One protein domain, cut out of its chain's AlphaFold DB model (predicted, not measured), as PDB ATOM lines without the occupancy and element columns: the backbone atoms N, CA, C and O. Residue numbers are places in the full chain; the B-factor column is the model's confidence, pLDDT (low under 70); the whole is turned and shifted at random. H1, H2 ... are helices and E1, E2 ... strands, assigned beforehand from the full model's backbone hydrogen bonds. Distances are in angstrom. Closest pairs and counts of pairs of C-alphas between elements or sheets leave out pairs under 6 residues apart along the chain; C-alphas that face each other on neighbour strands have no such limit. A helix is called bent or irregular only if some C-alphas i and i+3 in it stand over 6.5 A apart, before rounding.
ATOM      1  N   ALA A  19     238.489 176.599 239.692       94.31
ATOM      2  CA  ALA A  19     239.183 175.753 240.649       94.31
ATOM      3  C   ALA A  19     238.461 174.411 240.744       94.31
ATOM      4  O   ALA A  19     237.238 174.369 240.875       94.31
ATOM      5  N   VAL A  20     239.230 173.328 240.698       93.38
ATOM      6  CA  VAL A  20     238.731 171.959 240.830       93.38
ATOM      7  C   VAL A  20     239.403 171.330 242.042       93.38
ATOM      8  O   VAL A  20     240.611 171.453 242.233       93.38
ATOM      9  N   THR A  21     238.618 170.680 242.891       93.75
ATOM     10  CA  THR A  21     239.099 169.920 244.048       93.75
ATOM     11  C   THR A  21     238.514 168.518 243.961       93.75
ATOM     12  O   THR A  21     237.304 168.389 243.818       93.75
ATOM     13  N   TYR A  22     239.357 167.490 244.024       92.44
ATOM     14  CA  TYR A  22     238.927 166.093 244.041       92.44
ATOM     15  C   TYR A  22     238.971 165.545 245.466       92.44
ATOM     16  O   TYR A  22     239.954 165.763 246.173       92.44
ATOM     17  N   PHE A  23     237.917 164.833 245.858       91.31
ATOM     18  CA  PHE A  23     237.782 164.137 247.131       91.31
ATOM     19  C   PHE A  23     237.830 162.624 246.873       91.31
ATOM     20  O   PHE A  23     236.828 162.055 246.434       91.31
ATOM     21  N   PRO A  24     238.975 161.958 247.128       86.50
ATOM     22  CA  PRO A  24     239.143 160.534 246.834       86.50
ATOM     23  C   PRO A  24     238.161 159.631 247.582       86.50
ATOM     24  O   PRO A  24     237.672 158.666 247.005       86.50
ATOM     25  N   ASN A  25     237.839 159.967 248.834       85.88
ATOM     26  CA  ASN A  25     236.997 159.139 249.703       85.88
ATOM     27  C   ASN A  25     235.567 158.975 249.169       85.88
ATOM     28  O   ASN A  25     234.945 157.944 249.389       85.88
ATOM     29  N   SER A  26     235.057 159.983 248.459       85.25
ATOM     30  CA  SER A  26     233.691 160.008 247.930       85.25
ATOM     31  C   SER A  26     233.635 160.022 246.403       85.25
ATOM     32  O   SER A  26     232.569 160.258 245.835       85.25
ATOM     33  N   ASN A  27     234.775 159.840 245.721       88.00
ATOM     34  CA  ASN A  27     234.909 159.985 244.267       88.00
ATOM     35  C   ASN A  27     234.197 161.246 243.717       88.00
ATOM     36  O   ASN A  27     233.535 161.223 242.677       88.00
ATOM     37  N   SER A  28     234.288 162.354 244.454       90.00
ATOM     38  CA  SER A  28     233.529 163.577 244.175       90.00
ATOM     39  C   SER A  28     234.451 164.737 243.822       90.00
ATOM     40  O   SER A  28     235.572 164.855 244.314       90.00
ATOM     41  N   LEU A  29     233.963 165.635 242.977       94.06
ATOM     42  CA  LEU A  29     234.616 166.873 242.588       94.06
ATOM     43  C   LEU A  29     233.839 168.061 243.131       94.06
ATOM     44  O   LEU A  29     232.631 168.159 242.941       94.06
ATOM     45  N   ARG A  30     234.558 169.025 243.699       94.25
ATOM     46  CA  ARG A  30     234.068 170.392 243.880       94.25
ATOM     47  C   ARG A  30     234.654 171.269 242.791       94.25
ATOM     48  O   ARG A  30     235.867 171.478 242.736       94.25
ATOM     49  N   ILE A  31     233.779 171.812 241.959       94.88
ATOM     50  CA  ILE A  31     234.123 172.733 240.882       94.88
ATOM     51  C   ILE A  31     233.631 174.122 241.265       94.88
ATOM     52  O   ILE A  31     232.454 174.302 241.555       94.88
ATOM     53  N   LYS A  32     234.524 175.113 241.256       94.94
ATOM     54  CA  LYS A  32     234.198 176.516 241.531       94.94
ATOM     55  C   LYS A  32     234.563 177.391 240.341       94.94
ATOM     56  O   LYS A  32     235.733 177.451 239.957       94.94
ATOM     57  N   CYS A  33     233.572 178.083 239.789       94.44
ATOM     58  CA  CYS A  33     233.741 178.969 238.644       94.44
ATOM     59  C   CYS A  33     234.038 180.409 239.095       94.44
ATOM     60  O   CYS A  33     233.290 181.015 239.861       94.44
ATOM     61  N   TYR A  34     235.138 180.967 238.597       93.19
ATOM     62  CA  TYR A  34     235.521 182.380 238.727       93.19
ATOM     63  C   TYR A  34     235.398 183.136 237.392       93.19
ATOM     64  O   TYR A  34     235.623 184.345 237.319       93.19
ATOM     65  N   GLY A  35     235.087 182.421 236.309       90.75
ATOM     66  CA  GLY A  35     234.958 182.969 234.969       90.75
ATOM     67  C   GLY A  35     233.686 183.784 234.775       90.75
ATOM     68  O   GLY A  35     232.596 183.315 235.088       90.75
ATOM     69  N   LYS A  36     233.807 184.972 234.169       89.50
ATOM     70  CA  LYS A  36     232.646 185.819 233.836       89.50
ATOM     71  C   LYS A  36     231.722 185.193 232.791       89.50
ATOM     72  O   LYS A  36     230.532 185.466 232.786       89.50
ATOM     73  N   ASN A  37     232.283 184.362 231.914       90.06
ATOM     74  CA  ASN A  37     231.545 183.684 230.847       90.06
ATOM     75  C   ASN A  37     231.023 182.301 231.264       90.06
ATOM     76  O   ASN A  37     230.421 181.615 230.446       90.06
ATOM     77  N   GLY A  38     231.273 181.892 232.510       92.25
ATOM     78  CA  GLY A  38     230.946 180.557 232.987       92.25
ATOM     79  C   GLY A  38     231.784 179.443 232.351       92.25
ATOM     80  O   GLY A  38     232.644 179.666 231.498       92.25
ATOM     81  N   VAL A  39     231.515 178.220 232.793       94.12
ATOM     82  CA  VAL A  39     232.083 176.978 232.261       94.12
ATOM     83  C   VAL A  39     230.950 175.998 231.980       94.12
ATOM     84  O   VAL A  39     229.993 175.912 232.750       94.12
ATOM     85  N   VAL A  40     231.060 175.248 230.887       94.31
ATOM     86  CA  VAL A  40     230.152 174.136 230.590       94.31
ATOM     87  C   VAL A  40     230.784 172.850 231.105       94.31
ATOM     88  O   VAL A  40     231.925 172.534 230.762       94.31
ATOM     89  N   VAL A  41     230.048 172.118 231.935       94.44
ATOM     90  CA  VAL A  41     230.434 170.791 232.419       94.44
ATOM     91  C   VAL A  41     229.748 169.759 231.535       94.44
ATOM     92  O   VAL A  41     228.524 169.760 231.449       94.44
ATOM     93  N   ASN A  42     230.530 168.904 230.879       92.62
ATOM     94  CA  ASN A  42     230.061 167.909 229.920       92.62
ATOM     95  C   ASN A  42     230.416 166.502 230.401       92.62
ATOM     96  O   ASN A  42     231.590 166.148 230.524       92.62
ATOM     97  N   PHE A  43     229.397 165.684 230.624       92.62
ATOM     98  CA  PHE A  43     229.537 164.267 230.916       92.62
ATOM     99  C   PHE A  43     229.447 163.456 229.618       92.62
ATOM    100  O   PHE A  43     228.564 163.709 228.795       92.62
ATOM    101  N   PRO A  44     230.303 162.437 229.438       88.19
ATOM    102  CA  PRO A  44     230.362 161.643 228.209       88.19
ATOM    103  C   PRO A  44     229.195 160.651 228.066       88.19
ATOM    104  O   PRO A  44     229.172 159.869 227.119       88.19
ATOM    105  N   ARG A  45     228.261 160.630 229.025       87.12
ATOM    106  CA  ARG A  45     227.079 159.763 229.036       87.12
ATOM    107  C   ARG A  45     225.875 160.511 229.590       87.12
ATOM    108  O   ARG A  45     226.016 161.512 230.293       87.12
ATOM    109  N   GLU A  46     224.694 159.991 229.291       86.69
ATOM    110  CA  GLU A  46     223.443 160.475 229.847       86.69
ATOM    111  C   GLU A  46     223.308 160.050 231.312       86.69
ATOM    112  O   GLU A  46     223.425 158.871 231.650       86.69
ATOM    113  N   LEU A  47     223.080 161.025 232.187       85.75
ATOM    114  CA  LEU A  47     222.984 160.844 233.625       85.75
ATOM    115  C   LEU A  47     221.547 161.116 234.075       85.75
ATOM    116  O   LEU A  47     221.001 162.192 233.844       85.75
ATOM    117  N   LYS A  48     220.948 160.165 234.801       85.00
ATOM    118  CA  LYS A  48     219.657 160.346 235.488       85.00
ATOM    119  C   LYS A  48     219.827 161.138 236.789       85.00
ATOM    120  O   LYS A  48     219.552 160.635 237.875       85.00
ATOM    121  N   TYR A  49     220.336 162.356 236.679       85.00
ATOM    122  CA  TYR A  49     220.642 163.223 237.812       85.00
ATOM    123  C   TYR A  49     219.859 164.532 237.701       85.00
ATOM    124  O   TYR A  49     219.387 164.913 236.630       85.00
ATOM    125  N   LYS A  50     219.712 165.219 238.828       83.62
ATOM    126  CA  LYS A  50     219.151 166.563 238.937       83.62
ATOM    127  C   LYS A  50     220.162 167.477 239.619       83.62
ATOM    128  O   LYS A  50     220.910 167.036 240.490       83.62
ATOM    129  N   LEU A  51     220.164 168.750 239.237       84.75
ATOM    130  CA  LEU A  51     220.938 169.766 239.934       84.75
ATOM    131  C   LEU A  51     220.067 170.325 241.056       84.75
ATOM    132  O   LEU A  51     218.981 170.843 240.800       84.75
ATOM    133  N   VAL A  52     220.520 170.190 242.294       84.00
ATOM    134  CA  VAL A  52     219.821 170.692 243.479       84.00
ATOM    135  C   VAL A  52     220.652 171.762 244.159       84.00
ATOM    136  O   VAL A  52     221.880 171.690 244.204       84.00
ATOM    137  N   ARG A  53     219.972 172.786 244.668       81.88
ATOM    138  CA  ARG A  53     220.594 173.875 245.413       81.88
ATOM    139  C   ARG A  53     220.524 173.538 246.900       81.88
ATOM    140  O   ARG A  53     219.446 173.232 247.397       81.88
ATOM    141  N   GLN A  54     221.663 173.556 247.594       69.81
ATOM    142  CA  GLN A  54     221.719 173.034 248.964       69.81
ATOM    143  C   GLN A  54     221.316 174.049 250.039       69.81
ATOM    144  O   GLN A  54     220.368 173.792 250.763       69.81
ATOM    145  N   LEU A  55     222.027 175.170 250.198       58.47
ATOM    146  CA  LEU A  55     221.922 175.957 251.449       58.47
ATOM    147  C   LEU A  55     222.193 177.474 251.301       58.47
ATOM    148  O   LEU A  55     221.739 178.258 252.129       58.47
ATOM    149  N   LYS A  56     222.940 177.916 250.273       58.50
ATOM    150  CA  LYS A  56     223.311 179.331 250.023       58.50
ATOM    151  C   LYS A  56     223.093 179.704 248.555       58.50
ATOM    152  O   LYS A  56     222.994 178.837 247.682       58.50
ATOM    153  N   ASP A  57     223.004 181.002 248.258       65.12
ATOM    154  CA  ASP A  57     223.122 181.513 246.886       65.12
ATOM    155  C   ASP A  57     224.367 180.894 246.231       65.12
ATOM    156  O   ASP A  57     225.476 181.051 246.737       65.12
ATOM    157  N   LYS A  58     224.170 180.189 245.105       80.44
ATOM    158  CA  LYS A  58     225.218 179.701 244.186       80.44
ATOM    159  C   LYS A  58     225.954 178.388 244.518       80.44
ATOM    160  O   LYS A  58     226.941 178.094 243.841       80.44
ATOM    161  N   ILE A  59     225.497 177.581 245.480       89.19
ATOM    162  CA  ILE A  59     226.038 176.222 245.713       89.19
ATOM    163  C   ILE A  59     225.062 175.166 245.196       89.19
ATOM    164  O   ILE A  59     223.907 175.115 245.621       89.19
ATOM    165  N   PHE A  60     225.560 174.309 244.312       89.81
ATOM    166  CA  PHE A  60     224.808 173.272 243.623       89.81
ATOM    167  C   PHE A  60     225.413 171.892 243.876       89.81
ATOM    168  O   PHE A  60     226.622 171.755 244.058       89.81
ATOM    169  N   GLU A  61     224.576 170.869 243.827       89.62
ATOM    170  CA  GLU A  61     224.993 169.473 243.858       89.62
ATOM    171  C   GLU A  61     224.244 168.682 242.790       89.62
ATOM    172  O   GLU A  61     223.050 168.883 242.564       89.62
ATOM    173  N   LEU A  62     224.965 167.797 242.108       88.69
ATOM    174  CA  LEU A  62     224.398 166.874 241.140       88.69
ATOM    175  C   LEU A  62     224.013 165.574 241.855       88.69
ATOM    176  O   LEU A  62     224.876 164.769 242.193       88.69
ATOM    177  N   VAL A  63     222.712 165.363 242.051       86.12
ATOM    178  CA  VAL A  63     222.159 164.246 242.837       86.12
ATOM    179  C   VAL A  63     221.337 163.316 241.932       86.12
ATOM    180  O   VAL A  63     220.670 163.814 241.020       86.12
ATOM    181  N   PRO A  64     221.352 161.982 242.126       84.44
ATOM    182  CA  PRO A  64     220.503 161.061 241.371       84.44
ATOM    183  C   PRO A  64     219.017 161.436 241.443       84.44
ATOM    184  O   PRO A  64     218.524 161.903 242.467       84.44
ATOM    185  N   ARG A  65     218.269 161.215 240.360       78.38
ATOM    186  CA  ARG A  65     216.837 161.556 240.301       78.38
ATOM    187  C   ARG A  65     215.985 160.721 241.262       78.38
ATOM    188  O   ARG A  65     214.960 161.213 241.724       78.38
ATOM    189  N   ASP A  66     216.451 159.516 241.581       71.75
ATOM    190  CA  ASP A  66     215.748 158.526 242.400       71.75
ATOM    191  C   ASP A  66     216.126 158.602 243.896       71.75
ATOM    192  O   ASP A  66     215.714 157.759 244.687       71.75
ATOM    193  N   SER A  67     216.923 159.596 244.315       65.50
ATOM    194  CA  SER A  67     217.310 159.747 245.722       65.50
ATOM    195  C   SER A  67     216.126 160.202 246.587       65.50
ATOM    196  O   SER A  67     215.532 161.257 246.327       65.50
ATOM    197  N   HIS A  68     215.842 159.458 247.659       52.88
ATOM    198  CA  HIS A  68     214.790 159.764 248.637       52.88
ATOM    199  C   HIS A  68     215.011 161.079 249.415       52.88
ATOM    200  O   HIS A  68     214.040 161.644 249.902       52.88
ATOM    201  N   ASP A  69     216.224 161.643 249.421       55.56
ATOM    202  CA  ASP A  69     216.546 162.947 250.041       55.56
ATOM    203  C   ASP A  69     216.092 164.158 249.200       55.56
ATOM    204  O   ASP A  69     216.585 165.275 249.330       55.56
ATOM    205  N   SER A  70     215.169 163.954 248.260       52.22
ATOM    206  CA  SER A  70     214.786 164.960 247.269       52.22
ATOM    207  C   SER A  70     213.932 166.112 247.804       52.22
ATOM    208  O   SER A  70     213.836 167.122 247.102       52.22
ATOM    209  N   ASP A  71     213.382 165.972 249.011       49.62
ATOM    210  CA  ASP A  71     212.410 166.897 249.603       49.62
ATOM    211  C   ASP A  71     213.045 168.049 250.404       49.62
ATOM    212  O   ASP A  71     212.374 169.043 250.670       49.62
ATOM    213  N   SER A  72     214.337 167.973 250.749       53.28
ATOM    214  CA  SER A  72     215.043 169.041 251.482       53.28
ATOM    215  C   SER A  72     215.716 170.087 250.586       53.28
ATOM    216  O   SER A  72     216.325 171.025 251.094       53.28
ATOM    217  N   TYR A  73     215.646 169.930 249.262       58.47
ATOM    218  CA  TYR A  73     216.353 170.788 248.313       58.47
ATOM    219  C   TYR A  73     215.398 171.672 247.519       58.47
ATOM    220  O   TYR A  73     214.478 171.180 246.862       58.47
ATOM    221  N   GLU A  74     215.674 172.975 247.483       57.22
ATOM    222  CA  GLU A  74     214.984 173.862 246.554       57.22
ATOM    223  C   GLU A  74     215.380 173.503 245.116       57.22
ATOM    224  O   GLU A  74     216.561 173.494 244.741       57.22
ATOM    225  N   ARG A  75     214.376 173.196 244.288       55.19
ATOM    226  CA  ARG A  75     214.564 173.117 242.839       55.19
ATOM    227  C   ARG A  75     214.841 174.521 242.323       55.19
ATOM    228  O   ARG A  75     213.944 175.359 242.282       55.19
ATOM    229  N   ASP A  76     216.072 174.757 241.891       58.38
ATOM    230  CA  ASP A  76     216.379 175.950 241.119       58.38
ATOM    231  C   ASP A  76     215.890 175.736 239.682       58.38
ATOM    232  O   ASP A  76     216.559 175.108 238.861       58.38
ATOM    233  N   ASN A  77     214.690 176.237 239.384       57.38
ATOM    234  CA  ASN A  77     214.087 176.146 238.051       57.38
ATOM    235  C   ASN A  77     214.876 176.925 236.983       57.38
ATOM    236  O   ASN A  77     214.576 176.796 235.800       57.38
ATOM    237  N   ASN A  78     215.875 177.726 237.372       62.53
ATOM    238  CA  ASN A  78     216.658 178.537 236.442       62.53
ATOM    239  C   ASN A  78     217.897 177.812 235.902       62.53
ATOM    240  O   ASN A  78     218.540 178.314 234.980       62.53
ATOM    241  N   LYS A  79     218.254 176.653 236.470       73.06
ATOM    242  CA  LYS A  79     219.387 175.854 236.006       73.06
ATOM    243  C   LYS A  79     218.937 174.527 235.431       73.06
ATOM    244  O   LYS A  79     218.676 173.562 236.142       73.06
ATOM    245  N   GLU A  80     218.923 174.486 234.110       73.50
ATOM    246  CA  GLU A  80     218.599 173.289 233.358       73.50
ATOM    247  C   GLU A  80     219.843 172.410 233.171       73.50
ATOM    248  O   GLU A  80     220.908 172.871 232.750       73.50
ATOM    249  N   ILE A  81     219.699 171.125 233.496       83.62
ATOM    250  CA  ILE A  81     220.601 170.088 233.000       83.62
ATOM    251  C   ILE A  81     220.086 169.687 231.626       83.62
ATOM    252  O   ILE A  81     218.946 169.245 231.491       83.62
ATOM    253  N   VAL A  82     220.944 169.800 230.622       83.44
ATOM    254  CA  VAL A  82     220.631 169.390 229.260       83.44
ATOM    255  C   VAL A  82     221.108 167.958 229.066       83.44
ATOM    256  O   VAL A  82     222.307 167.677 229.088       83.44
ATOM    257  N   SER A  83     220.164 167.050 228.845       82.25
ATOM    258  CA  SER A  83     220.438 165.675 228.429       82.25
ATOM    259  C   SER A  83     220.034 165.534 226.966       82.25
ATOM    260  O   SER A  83     218.856 165.422 226.642       82.25
ATOM    261  N   ALA A  84     221.006 165.607 226.059       76.12
ATOM    262  CA  ALA A  84     220.763 165.535 224.620       76.12
ATOM    263  C   ALA A  84     221.776 164.596 223.968       76.12
ATOM    264  O   ALA A  84     222.950 164.617 224.317       76.12
ATOM    265  N   LYS A  85     221.343 163.789 222.991       75.19
ATOM    266  CA  LYS A  85     222.224 162.898 222.206       75.19
ATOM    267  C   LYS A  85     223.092 161.952 223.060       75.19
ATOM    268  O   LYS A  85     224.225 161.661 222.692       75.19
ATOM    269  N   GLY A  86     222.579 161.486 224.200       81.19
ATOM    270  CA  GLY A  86     223.299 160.561 225.079       81.19
ATOM    271  C   GLY A  86     224.419 161.198 225.911       81.19
ATOM    272  O   GLY A  86     225.203 160.465 226.507       81.19
ATOM    273  N   ILE A  87     224.505 162.532 225.971       85.00
ATOM    274  CA  ILE A  87     225.409 163.274 226.861       85.00
ATOM    275  C   ILE A  87     224.604 164.118 227.845       85.00
ATOM    276  O   ILE A  87     223.468 164.501 227.566       85.00
ATOM    277  N   THR A  88     225.185 164.402 229.007       89.75
ATOM    278  CA  THR A  88     224.604 165.318 229.999       89.75
ATOM    279  C   THR A  88     225.506 166.519 230.173       89.75
ATOM    280  O   THR A  88     226.715 166.361 230.321       89.75
ATOM    281  N   SER A  89     224.938 167.719 230.171       92.00
ATOM    282  CA  SER A  89     225.700 168.939 230.390       92.00
ATOM    283  C   SER A  89     224.935 169.983 231.184       92.00
ATOM    284  O   SER A  89     223.706 169.990 231.237       92.00
ATOM    285  N   PHE A  90     225.678 170.866 231.841       92.88
ATOM    286  CA  PHE A  90     225.117 172.029 232.519       92.88
ATOM    287  C   PHE A  90     226.125 173.178 232.548       92.88
ATOM    288  O   PHE A  90     227.331 172.982 232.372       92.88
ATOM    289  N   VAL A  91     225.627 174.391 232.791       92.69
ATOM    290  CA  VAL A  91     226.447 175.606 232.869       92.69
ATOM    291  C   VAL A  91     226.677 176.010 234.326       92.69
ATOM    292  O   VAL A  91     225.757 176.016 235.150       92.69
ATOM    293  N   LEU A  92     227.922 176.361 234.641       93.06
ATOM    294  CA  LEU A  92     228.335 176.923 235.922       93.06
ATOM    295  C   LEU A  92     228.845 178.357 235.714       93.06
ATOM    296  O   LEU A  92     229.892 178.581 235.106       93.06
ATOM    297  N   ASN A  93     228.099 179.329 236.220       92.19
ATOM    298  CA  ASN A  93     228.334 180.765 236.112       92.19
ATOM    299  C   ASN A  93     229.295 181.292 237.189       92.19
ATOM    300  O   ASN A  93     229.725 180.586 238.103       92.19
ATOM    301  N   GLU A  94     229.619 182.580 237.095       92.50
ATOM    302  CA  GLU A  94     230.554 183.246 237.999       92.50
ATOM    303  C   GLU A  94     230.137 183.136 239.482       92.50
ATOM    304  O   GLU A  94     229.024 183.506 239.888       92.50
ATOM    305  N   LYS A  95     231.099 182.715 240.311       90.06
ATOM    306  CA  LYS A  95     230.997 182.497 241.764       90.06
ATOM    307  C   LYS A  95     230.137 181.302 242.167       90.06
ATOM    308  O   LYS A  95     229.862 181.146 243.353       90.06
ATOM    309  N   GLU A  96     229.737 180.465 241.219       92.81
ATOM    310  CA  GLU A  96     229.008 179.244 241.525       92.81
ATOM    311  C   GLU A  96     229.945 178.082 241.840       92.81
ATOM    312  O   GLU A  96     231.050 177.960 241.297       92.81
ATOM    313  N   ILE A  97     229.476 177.232 242.747       93.31
ATOM    314  CA  ILE A  97     230.148 176.018 243.186       93.31
ATOM    315  C   ILE A  97     229.225 174.852 242.871       93.31
ATOM    316  O   ILE A  97     228.034 174.922 243.158       93.31
ATOM    317  N   CYS A  98     229.770 173.792 242.287       93.44
ATOM    318  CA  CYS A  98     229.036 172.566 242.030       93.44
ATOM    319  C   CYS A  98     229.798 171.354 242.561       93.44
ATOM    320  O   CYS A  98     231.002 171.220 242.313       93.44
ATOM    321  N   PHE A  99     229.085 170.486 243.271       92.88
ATOM    322  CA  PHE A  99     229.543 169.159 243.655       92.88
ATOM    323  C   PHE A  99     229.024 168.138 242.648       92.88
ATOM    324  O   PHE A  99     227.820 168.049 242.413       92.88
ATOM    325  N   ILE A 100     229.938 167.396 242.023       92.94
ATOM    326  CA  ILE A 100     229.611 166.380 241.017       92.94
ATOM    327  C   ILE A 100     230.431 165.108 241.243       92.94
ATOM    328  O   ILE A 100     231.562 165.203 241.721       92.94
ATOM    329  N   PRO A 101     229.934 163.925 240.858       90.00
ATOM    330  CA  PRO A 101     230.758 162.724 240.817       90.00
ATOM    331  C   PRO A 101     231.860 162.856 239.755       90.00
ATOM    332  O   PRO A 101     231.642 163.411 238.673       90.00
ATOM    333  N   TYR A 102     233.051 162.326 240.045       89.69
ATOM    334  CA  TYR A 102     234.072 162.142 239.017       89.69
ATOM    335  C   TYR A 102     233.720 160.947 238.129       89.69
ATOM    336  O   TYR A 102     233.334 159.881 238.611       89.69
ATOM    337  N   MET A 103     233.924 161.114 236.824       87.62
ATOM    338  CA  MET A 103     233.883 160.027 235.858       87.62
ATOM    339  C   MET A 103     234.907 160.248 234.746       87.62
ATOM    340  O   MET A 103     235.207 161.385 234.374       87.62
ATOM    341  N   THR A 104     235.428 159.152 234.198       88.44
ATOM    342  CA  THR A 104     236.345 159.175 233.052       88.44
ATOM    343  C   THR A 104     235.667 159.814 231.842       88.44
ATOM    344  O   THR A 104     234.499 159.531 231.574       88.44
ATOM    345  N   GLY A 105     236.388 160.669 231.113       87.75
ATOM    346  CA  GLY A 105     235.847 161.412 229.974       87.75
ATOM    347  C   GLY A 105     235.059 162.673 230.344       87.75
ATOM    348  O   GLY A 105     234.426 163.260 229.469       87.75
ATOM    349  N   LEU A 106     235.069 163.103 231.613       93.00
ATOM    350  CA  LEU A 106     234.482 164.380 232.031       93.00
ATOM    351  C   LEU A 106     235.211 165.554 231.360       93.00
ATOM    352  O   LEU A 106     236.420 165.729 231.538       93.00
ATOM    353  N   GLN A 107     234.463 166.389 230.644       93.56
ATOM    354  CA  GLN A 107     234.990 167.538 229.913       93.56
ATOM    355  C   GLN A 107     234.514 168.866 230.505       93.56
ATOM    356  O   GLN A 107     233.367 169.019 230.921       93.56
ATOM    357  N   LEU A 108     235.407 169.852 230.509       94.12
ATOM    358  CA  LEU A 108     235.158 171.218 230.958       94.12
ATOM    359  C   LEU A 108     235.423 172.168 229.793       94.12
ATOM    360  O   LEU A 108     236.551 172.257 229.304       94.12
ATOM    361  N   SER A 109     234.390 172.873 229.340       91.94
ATOM    362  CA  SER A 109     234.468 173.738 228.163       91.94
ATOM    363  C   SER A 109     234.330 175.215 228.531       91.94
ATOM    364  O   SER A 109     233.378 175.634 229.184       91.94
ATOM    365  N   PHE A 110     235.285 176.019 228.066       90.50
ATOM    366  CA  PHE A 110     235.427 177.458 228.311       90.50
ATOM    367  C   PHE A 110     235.165 178.274 227.031       90.50
ATOM    368  O   PHE A 110     235.912 179.192 226.683       90.50
ATOM    369  N   GLY A 111     234.145 177.882 226.264       82.12
ATOM    370  CA  GLY A 111     233.886 178.400 224.919       82.12
ATOM    371  C   GLY A 111     234.724 177.667 223.871       82.12
ATOM    372  O   GLY A 111     234.421 176.532 223.528       82.12
ATOM    373  N   ALA A 112     235.790 178.299 223.374       79.62
ATOM    374  CA  ALA A 112     236.630 177.743 222.302       79.62
ATOM    375  C   ALA A 112     237.659 176.693 222.771       79.62
ATOM    376  O   ALA A 112     238.382 176.128 221.956       79.62
ATOM    377  N   VAL A 113     237.767 176.458 224.082       87.00
ATOM    378  CA  VAL A 113     238.715 175.505 224.676       87.00
ATOM    379  C   VAL A 113     237.930 174.488 225.487       87.00
ATOM    380  O   VAL A 113     237.141 174.879 226.344       87.00
ATOM    381  N   SER A 114     238.169 173.200 225.247       88.56
ATOM    382  CA  SER A 114     237.650 172.105 226.067       88.56
ATOM    383  C   SER A 114     238.814 171.313 226.643       88.56
ATOM    384  O   SER A 114     239.791 171.060 225.939       88.56
ATOM    385  N   VAL A 115     238.730 170.954 227.920       91.44
ATOM    386  CA  VAL A 115     239.730 170.125 228.600       91.44
ATOM    387  C   VAL A 115     239.065 168.904 229.206       91.44
ATOM    388  O   VAL A 115     237.973 168.997 229.758       91.44
ATOM    389  N   GLU A 116     239.734 167.762 229.120       92.31
ATOM    390  CA  GLU A 116     239.317 166.539 229.797       92.31
ATOM    391  C   GLU A 116     239.988 166.446 231.169       92.31
ATOM    392  O   GLU A 116     241.187 166.705 231.312       92.31
ATOM    393  N   LEU A 117     239.213 166.082 232.190       90.81
ATOM    394  CA  LEU A 117     239.726 165.896 233.538       90.81
ATOM    395  C   LEU A 117     240.207 164.451 233.737       90.81
ATOM    396  O   LEU A 117     239.414 163.512 233.782       90.81
TER     397      LEU A 117
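What this domain is: This is residues 19 to 117 of the 331 residues of the protein "FHA domain-containing protein" of Hanseniaspora valbyensis NRRL Y-1626 (UniProt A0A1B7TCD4). Two five-stranded sheets, E1 E2 E8 E5 E4 and E6 E7 E3 E9 E10, are stacked face to face as a sandwich, and the chain passes from one layer to the other several times. A short irregular helix, H1, sits in a loop beyond the E5 and E4 end of the first sheet, at one end of the longest axis. The printed part has 99 residues, with ten named strands and one named helix in the order E1 E2 E3 E4 E5 H1 E6 E7 E8 E9 E10; the class is mostly strand. The first sheet is mixed, in the order E1 E2 E8 E5 E4, and the second, in the order E6 E7 E3 E9 E10, is all antiparallel. The whole is compact, with a radius of gyration of the C-alphas of 12.9 A and spans of 38 by 30 by 27 A.

Where its parts are: E1, residues 19 to 23, begins at C-alpha 19 (239.183, 175.753, 240.649). E2, residues 28 to 33, is 16.4 A long, and E3 is residues 39 to 43. E4, residues 49 to 53, comes before E5, residues 59 to 64, which is 16.7 A long and ends at C-alpha 64 (220.503, 161.061, 241.371). H1 is residues 68 to 72. E6 is residues 82 to 84, and E7, residues 87 to 92, is 16.6 A long. E8 is residues 97 to 101, E9 residues 107 to 109, and E10, residues 114 to 116, ends at C-alpha 116 (239.317, 166.539, 229.797).

How they stand to each other: In the first sheet, E1 and E2 form a hairpin, with N 21 and O 30 at 2.9 A. E2 and E8 are antiparallel, with N 29 and O 100 at 2.7 A. E8 and E5 are parallel at 22 degrees, with N 60 and O 97 at 2.8 A. E4 and E5 form a hairpin, with N 50 and O 63 at 2.8 A. H1 is on this sheet but only grazes it, with residues 69 to 72. H1 is irregular, its C-alphas 68 and 71 being 7.6 A apart; 0 of 1 O i to N i+4 pairs and 0 of 2 O i to N i+3 pairs are within hydrogen-bond range. In the second sheet, E6 and E7 form a hairpin, with N 82 and O 89 at 2.8 A. E7 and E3 are antiparallel, with N 41 and O 90 at 2.9 A. E3 and E9 are antiparallel, with N 42 and O 107 at 2.8 A. E9 and E10 form a hairpin, with N 108 and O 115 at 2.8 A. Between the sheets, the closest C-alphas of E2 and E7 are those of Cys 33 and Leu 92, 6.4 A apart. E1 and E10 are apart.

The domain as a whole: The two C-alphas farthest apart are those of His 68 and Ala 112, at 38.6 A. The printed part has no cut and no long link. The mean pLDDT of the printed part is 83.5; residues 54 to 57 and 67 to 78 are under 70.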